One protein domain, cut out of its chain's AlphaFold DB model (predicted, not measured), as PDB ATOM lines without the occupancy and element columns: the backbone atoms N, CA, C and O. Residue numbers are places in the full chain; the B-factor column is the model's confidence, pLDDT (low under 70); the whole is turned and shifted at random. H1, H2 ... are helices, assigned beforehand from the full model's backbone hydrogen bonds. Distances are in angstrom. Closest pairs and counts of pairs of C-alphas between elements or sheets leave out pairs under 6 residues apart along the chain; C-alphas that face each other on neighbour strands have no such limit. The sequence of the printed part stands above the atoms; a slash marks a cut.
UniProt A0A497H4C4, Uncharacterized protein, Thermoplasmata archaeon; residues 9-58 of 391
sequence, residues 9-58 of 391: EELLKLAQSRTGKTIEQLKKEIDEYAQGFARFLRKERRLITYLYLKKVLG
ATOM      1  N   GLU A   9      79.428 108.251 107.415       92.88
ATOM      2  CA  GLU A   9      78.460 107.450 106.663       92.88
ATOM      3  C   GLU A   9      79.111 106.253 105.950       92.88
ATOM      4  O   GLU A   9      78.603 105.134 106.032       92.88
ATOM      5  N   GLU A  10      80.260 106.452 105.298       88.19
ATOM      6  CA  GLU A  10      81.014 105.369 104.649       88.19
ATOM      7  C   GLU A  10      81.510 104.333 105.661       88.19
ATOM      8  O   GLU A  10      81.433 103.128 105.412       88.19
ATOM      9  N   LEU A  11      81.988 104.789 106.824       92.19
ATOM     10  CA  LEU A  11      82.417 103.904 107.906       92.19
ATOM     11  C   LEU A  11      81.243 103.080 108.453       92.19
ATOM     12  O   LEU A  11      81.381 101.874 108.651       92.19
ATOM     13  N   LEU A  12      80.077 103.701 108.653       95.12
ATOM     14  CA  LEU A  12      78.874 103.016 109.130       95.12
ATOM     15  C   LEU A  12      78.365 101.983 108.115       95.12
ATOM     16  O   LEU A  12      78.066 100.857 108.510       95.12
ATOM     17  N   LYS A  13      78.347 102.311 106.816       91.50
ATOM     18  CA  LYS A  13      78.000 101.357 105.744       91.50
ATOM     19  C   LYS A  13      78.975 100.179 105.693       91.50
ATOM     20  O   LYS A  13      78.553  99.028 105.570       91.50
ATOM     21  N   LEU A  14      80.276 100.440 105.853       88.81
ATOM     22  CA  LEU A  14      81.289  99.386 105.936       88.81
ATOM     23  C   LEU A  14      81.032  98.462 107.136       88.81
ATOM     24  O   LEU A  14      81.006  97.243 106.972       88.81
ATOM     25  N   ALA A  15      80.814  99.023 108.327       90.94
ATOM     26  CA  ALA A  15      80.542  98.243 109.531       90.94
ATOM     27  C   ALA A  15      79.238  97.438 109.422       90.94
ATOM     28  O   ALA A  15      79.227  96.259 109.777       90.94
ATOM     29  N   GLN A  16      78.178  98.024 108.859       94.06
ATOM     30  CA  GLN A  16      76.913  97.339 108.581       94.06
ATOM     31  C   GLN A  16      77.131  96.129 107.664       94.06
ATOM     32  O   GLN A  16      76.722  95.022 108.006       94.06
ATOM     33  N   SER A  17      77.862  96.300 106.554       88.75
ATOM     34  CA  SER A  17      78.138  95.212 105.600       88.75
ATOM     35  C   SER A  17      78.949  94.048 106.187       88.75
ATOM     36  O   SER A  17      78.883  92.932 105.683       88.75
ATOM     37  N   ARG A  18      79.730  94.300 107.247       88.62
ATOM     38  CA  ARG A  18      80.631  93.315 107.867       88.62
ATOM     39  C   ARG A  18      80.057  92.655 109.113       88.62
ATOM     40  O   ARG A  18      80.444  91.534 109.421       88.62
ATOM     41  N   THR A  19      79.182  93.349 109.833       91.50
ATOM     42  CA  THR A  19      78.637  92.878 111.115       91.50
ATOM     43  C   THR A  19      77.167  92.484 111.039       91.50
ATOM     44  O   THR A  19      76.668  91.871 111.976       91.50
ATOM     45  N   GLY A  20      76.454  92.863 109.970       91.25
ATOM     46  CA  GLY A  20      75.006  92.679 109.850       91.25
ATOM     47  C   GLY A  20      74.173  93.608 110.743       91.25
ATOM     48  O   GLY A  20      72.947  93.540 110.708       91.25
ATOM     49  N   LYS A  21      74.806  94.487 111.535       94.06
ATOM     50  CA  LYS A  21      74.113  95.456 112.396       94.06
ATOM     51  C   LYS A  21      73.517  96.598 111.575       94.06
ATOM     52  O   LYS A  21      74.109  97.049 110.597       94.06
ATOM     53  N   THR A  22      72.370  97.111 112.011       97.19
ATOM     54  CA  THR A  22      71.777  98.334 111.442       97.19
ATOM     55  C   THR A  22      72.627  99.565 111.765       97.19
ATOM     56  O   THR A  22      73.393  99.577 112.734       97.19
ATOM     57  N   ILE A  23      72.492 100.626 110.966       94.94
ATOM     58  CA  ILE A  23      73.229 101.880 111.181       94.94
ATOM     59  C   ILE A  23      72.857 102.502 112.535       94.94
ATOM     60  O   ILE A  23      73.720 103.042 113.222       94.94
ATOM     61  N   GLU A  24      71.598 102.391 112.948       96.62
ATOM     62  CA  GLU A  24      71.084 102.889 114.224       96.62
ATOM     63  C   GLU A  24      71.730 102.165 115.412       96.62
ATOM     64  O   GLU A  24      72.173 102.815 116.361       96.62
ATOM     65  N   GLN A  25      71.854 100.833 115.338       95.50
ATOM     66  CA  GLN A  25      72.563 100.038 116.348       95.50
ATOM     67  C   GLN A  25      74.038 100.439 116.435       95.50
ATOM     68  O   GLN A  25      74.554 100.669 117.527       95.50
ATOM     69  N   LEU A  26      74.704 100.594 115.287       96.25
ATOM     70  CA  LEU A  26      76.104 101.011 115.233       96.25
ATOM     71  C   LEU A  26      76.306 102.413 115.817       96.25
ATOM     72  O   LEU A  26      77.226 102.610 116.604       96.25
ATOM     73  N   LYS A  27      75.440 103.381 115.488       97.25
ATOM     74  CA  LYS A  27      75.507 104.740 116.049       97.25
ATOM     75  C   LYS A  27      75.395 104.727 117.570       97.25
ATOM     76  O   LYS A  27      76.209 105.375 118.219       97.25
ATOM     77  N   LYS A  28      74.454 103.950 118.116       97.38
ATOM     78  CA  LYS A  28      74.273 103.806 119.565       97.38
ATOM     79  C   LYS A  28      75.523 103.234 120.242       97.38
ATOM     80  O   LYS A  28      75.996 103.795 121.224       97.38
ATOM     81  N   GLU A  29      76.097 102.166 119.693       96.88
ATOM     82  CA  GLU A  29      77.320 101.563 120.243       96.88
ATOM     83  C   GLU A  29      78.534 102.501 120.132       96.88
ATOM     84  O   GLU A  29      79.368 102.561 121.035       96.88
ATOM     85  N   ILE A  30      78.621 103.284 119.052       97.00
ATOM     86  CA  ILE A  30      79.650 104.317 118.876       97.00
ATOM     87  C   ILE A  30      79.470 105.450 119.895       97.00
ATOM     88  O   ILE A  30      80.464 105.943 120.425       97.00
ATOM     89  N   ASP A  31      78.233 105.858 120.195       96.12
ATOM     90  CA  ASP A  31      77.924 106.862 121.222       96.12
ATOM     91  C   ASP A  31      78.319 106.397 122.626       96.12
ATOM     92  O   ASP A  31      78.886 107.172 123.402       96.12
ATOM     93  N   GLU A  32      78.064 105.127 122.941       96.38
ATOM     94  CA  GLU A  32      78.497 104.491 124.188       96.38
ATOM     95  C   GLU A  32      80.029 104.419 124.256       96.38
ATOM     96  O   GLU A  32      80.633 104.845 125.244       96.38
ATOM     97  N   TYR A  33      80.682 103.996 123.170       96.06
ATOM     98  CA  TYR A  33      82.142 103.973 123.058       96.06
ATOM     99  C   TYR A  33      82.771 105.369 123.195       96.06
ATOM    100  O   TYR A  33      83.820 105.528 123.824       96.06
ATOM    101  N   ALA A  34      82.116 106.407 122.663       95.69
ATOM    102  CA  ALA A  34      82.570 107.793 122.752       95.69
ATOM    103  C   ALA A  34      82.679 108.280 124.205       95.69
ATOM    104  O   ALA A  34      83.522 109.130 124.503       95.69
ATOM    105  N   GLN A  35      81.875 107.742 125.132       95.31
ATOM    106  CA  GLN A  35      81.905 108.151 126.541       95.31
ATOM    107  C   GLN A  35      83.273 107.910 127.198       95.31
ATOM    108  O   GLN A  35      83.643 108.651 128.108       95.31
ATOM    109  N   GLY A  36      84.076 106.968 126.687       92.50
ATOM    110  CA  GLY A  36      85.443 106.722 127.159       92.50
ATOM    111  C   GLY A  36      86.468 107.808 126.795       92.50
ATOM    112  O   GLY A  36      87.596 107.764 127.276       92.50
ATOM    113  N   PHE A  37      86.108 108.789 125.959       93.06
ATOM    114  CA  PHE A  37      87.022 109.827 125.467       93.06
ATOM    115  C   PHE A  37      86.728 111.208 126.065       93.06
ATOM    116  O   PHE A  37      85.627 111.486 126.541       93.06
ATOM    117  N   ALA A  38      87.708 112.115 125.999       90.62
ATOM    118  CA  ALA A  38      87.545 113.509 126.406       90.62
ATOM    119  C   ALA A  38      86.475 114.239 125.566       90.62
ATOM    120  O   ALA A  38      86.303 113.965 124.378       90.62
ATOM    121  N   ARG A  39      85.790 115.230 126.162       87.75
ATOM    122  CA  ARG A  39      84.626 115.925 125.566       87.75
ATOM    123  C   ARG A  39      84.876 116.492 124.162       87.75
ATOM    124  O   ARG A  39      83.958 116.485 123.349       87.75
ATOM    125  N   PHE A  40      86.080 116.985 123.870       84.56
ATOM    126  CA  PHE A  40      86.405 117.516 122.542       84.56
ATOM    127  C   PHE A  40      86.532 116.407 121.485       84.56
ATOM    128  O   PHE A  40      86.049 116.589 120.377       84.56
ATOM    129  N   LEU A  41      87.068 115.233 121.842       79.69
ATOM    130  CA  LEU A  41      87.147 114.075 120.945       79.69
ATOM    131  C   LEU A  41      85.776 113.448 120.691       79.69
ATOM    132  O   LEU A  41      85.526 112.980 119.589       79.69
ATOM    133  N   ARG A  42      84.855 113.484 121.665       88.06
ATOM    134  CA  ARG A  42      83.474 112.989 121.471       88.06
ATOM    135  C   ARG A  42      82.739 113.705 120.340       88.06
ATOM    136  O   ARG A  42      81.888 113.112 119.688       88.06
ATOM    137  N   LYS A  43      83.069 114.982 120.114       85.06
ATOM    138  CA  LYS A  43      82.505 115.785 119.023       85.06
ATOM    139  C   LYS A  43      83.063 115.381 117.652       85.06
ATOM    140  O   LYS A  43      82.421 115.638 116.640       85.06
ATOM    141  N   GLU A  44      84.201 114.688 117.614       90.00
ATOM    142  CA  GLU A  44      84.862 114.204 116.398       90.00
ATOM    143  C   GLU A  44      84.289 112.860 115.938       90.00
ATOM    144  O   GLU A  44      84.973 111.831 115.920       90.00
ATOM    145  N   ARG A  45      83.008 112.860 115.549       91.62
ATOM    146  CA  ARG A  45      82.239 111.657 115.176       91.62
ATOM    147  C   ARG A  45      82.962 110.739 114.192       91.62
ATOM    148  O   ARG A  45      82.998 109.523 114.380       91.62
ATOM    149  N   ARG A  46      83.606 111.328 113.184       90.38
ATOM    150  CA  ARG A  46      84.382 110.622 112.154       90.38
ATOM    151  C   ARG A  46      85.560 109.838 112.745       90.38
ATOM    152  O   ARG A  46      85.781 108.685 112.384       90.38
ATOM    153  N   LEU A  47      86.297 110.444 113.676       90.12
ATOM    154  CA  LEU A  47      87.438 109.816 114.344       90.12
ATOM    155  C   LEU A  47      86.982 108.736 115.329       90.12
ATOM    156  O   LEU A  47      87.544 107.643 115.338       90.12
ATOM    157  N   ILE A  48      85.959 109.026 116.134       95.50
ATOM    158  CA  ILE A  48      85.426 108.077 117.120       95.50
ATOM    159  C   ILE A  48      84.875 106.827 116.430       95.50
ATOM    160  O   ILE A  48      85.203 105.714 116.836       95.50
ATOM    161  N   THR A  49      84.133 107.001 115.334       94.94
ATOM    162  CA  THR A  49      83.627 105.894 114.510       94.94
ATOM    163  C   THR A  49      84.776 105.043 113.968       94.94
ATOM    164  O   THR A  49      84.764 103.823 114.101       94.94
ATOM    165  N   TYR A  50      85.822 105.669 113.424       92.75
ATOM    166  CA  TYR A  50      86.997 104.946 112.929       92.75
ATOM    167  C   TYR A  50      87.705 104.137 114.031       92.75
ATOM    168  O   TYR A  50      88.072 102.978 113.823       92.75
ATOM    169  N   LEU A  51      87.885 104.730 115.217       92.31
ATOM    170  CA  LEU A  51      88.515 104.063 116.357       92.31
ATOM    171  C   LEU A  51      87.678 102.894 116.877       92.31
ATOM    172  O   LEU A  51      88.248 101.849 117.185       92.31
ATOM    173  N   TYR A  52      86.355 103.056 116.935       96.25
ATOM    174  CA  TYR A  52      85.427 102.000 117.329       96.25
ATOM    175  C   TYR A  52      85.514 100.800 116.373       96.25
ATOM    176  O   TYR A  52      85.769  99.680 116.815       96.25
ATOM    177  N   LEU A  53      85.429 101.031 115.056       91.75
ATOM    178  CA  LEU A  53      85.580  99.979 114.041       91.75
ATOM    179  C   LEU A  53      86.906  99.224 114.196       91.75
ATOM    180  O   LEU A  53      86.915  97.993 114.210       91.75
ATOM    181  N   LYS A  54      88.011  99.957 114.378       89.81
ATOM    182  CA  LYS A  54      89.351  99.368 114.493       89.81
ATOM    183  C   LYS A  54      89.550  98.586 115.791       89.81
ATOM    184  O   LYS A  54      90.135  97.509 115.761       89.81
ATOM    185  N   LYS A  55      89.147  99.151 116.932       91.88
ATOM    186  CA  LYS A  55      89.494  98.622 118.262       91.88
ATOM    187  C   LYS A  55      88.455  97.668 118.837       91.88
ATOM    188  O   LYS A  55      88.834  96.795 119.605       91.88
ATOM    189  N   VAL A  56      87.178  97.854 118.505       95.44
ATOM    190  CA  VAL A  56      86.077  97.041 119.043       95.44
ATOM    191  C   VAL A  56      85.668  95.967 118.047       95.44
ATOM    192  O   VAL A  56      85.555  94.805 118.414       95.44
ATOM    193  N   LEU A  57      85.489  96.338 116.776       89.88
ATOM    194  CA  LEU A  57      85.025  95.395 115.752       89.88
ATOM    195  C   LEU A  57      86.163  94.678 115.013       89.88
ATOM    196  O   LEU A  57      85.893  93.794 114.204       89.88
ATOM    197  N   GLY A  58      87.422  95.073 115.230       85.31
ATOM    198  CA  GLY A  58      88.572  94.537 114.491       85.31
ATOM    199  C   GLY A  58      88.524  94.815 112.981       85.31
ATOM    200  O   GLY A  58      89.286  94.230 112.214       85.31
TER     201      GLY A  58
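AT A GLANCE: This is residues 9 to 58 of the 391 residues of an uncharacterized protein of Thermoplasmata archaeon (UniProt A0A497H4C4). Two helices, H1 and H4, run side by side the same way, and the longest helix, H2, is laid across one side of both, its first part on H1 and its last part on H4. The short helix H3, with the tight links on either side of it, makes a turn at one end of the long axis, beyond the end of H2, and leads the backbone back into H4. The printed part has 50 residues with four named helices, in the order H1, H2, H3, H4, and no named strand; the class is all helix. The whole is compact, with a radius of gyration of the C-alphas of 10.1 A, and its outline is elongated, spanning 29 by 19 by 16 A.

IN THESE COORDINATES: H2, the longest helix, holds residues 23 to 34 and measures 16.0 A from C-alpha 23 at (73.229, 101.880, 111.181) to C-alpha 34 at (82.570, 107.793, 122.752). H1 comes before it, residues 9 to 19, 15.2 A long, beginning at C-alpha 9 at (78.460, 107.450, 106.663). After H2 comes H3, residues 39 to 42, 5.2 A long. H4, residues 45 to 55, is 15.2 A long and ends at C-alpha 55 at (89.494, 98.622, 118.262).

HOW THE PARTS SIT: H2 touches H1 with residues 23 to 27 alone, the closest C-alphas being those of Leu 12 and Ile 23, 6.1 A apart. Their lines are about perpendicular, at 78 degrees. H2 touches H4 with residues 30 to 34 alone, and the closest C-alphas, those of Ile 30 and Thr 49, are 6.1 A apart. These two lines are also about perpendicular, at 87 degrees. H1 and H4 touch, closest at the C-alphas of Leu 11 and Tyr 50, 6.9 A apart, and run the same way at a shallow tilt of 25 degrees. H2 and H3 are close but not clearly touching, with the C-alphas of Ala 34 and Arg 42 the closest at 5.4 A. H3 and H4 only just touch, and only at the corner by their link, with 3 pairs of C-alphas within 8 A; the closest are those of Arg 42 and Ile 48, 6.8 A apart. H1 and H3 are apart. In H1, H2 and H4 every O i to N i+4 pair is within hydrogen-bond range, while H3 is too short for such a pair.

THE WHOLE: The two C-alphas farthest apart are those of Gly 20 and Phe 40, at 30.1 A. The links H1 to H2, H2 to H3 and H3 to H4 are tight, with 3, 4 and 2 residues between the helices. The printed part has no cut. Its mean pLDDT is 92.3, and no printed residue is under 70.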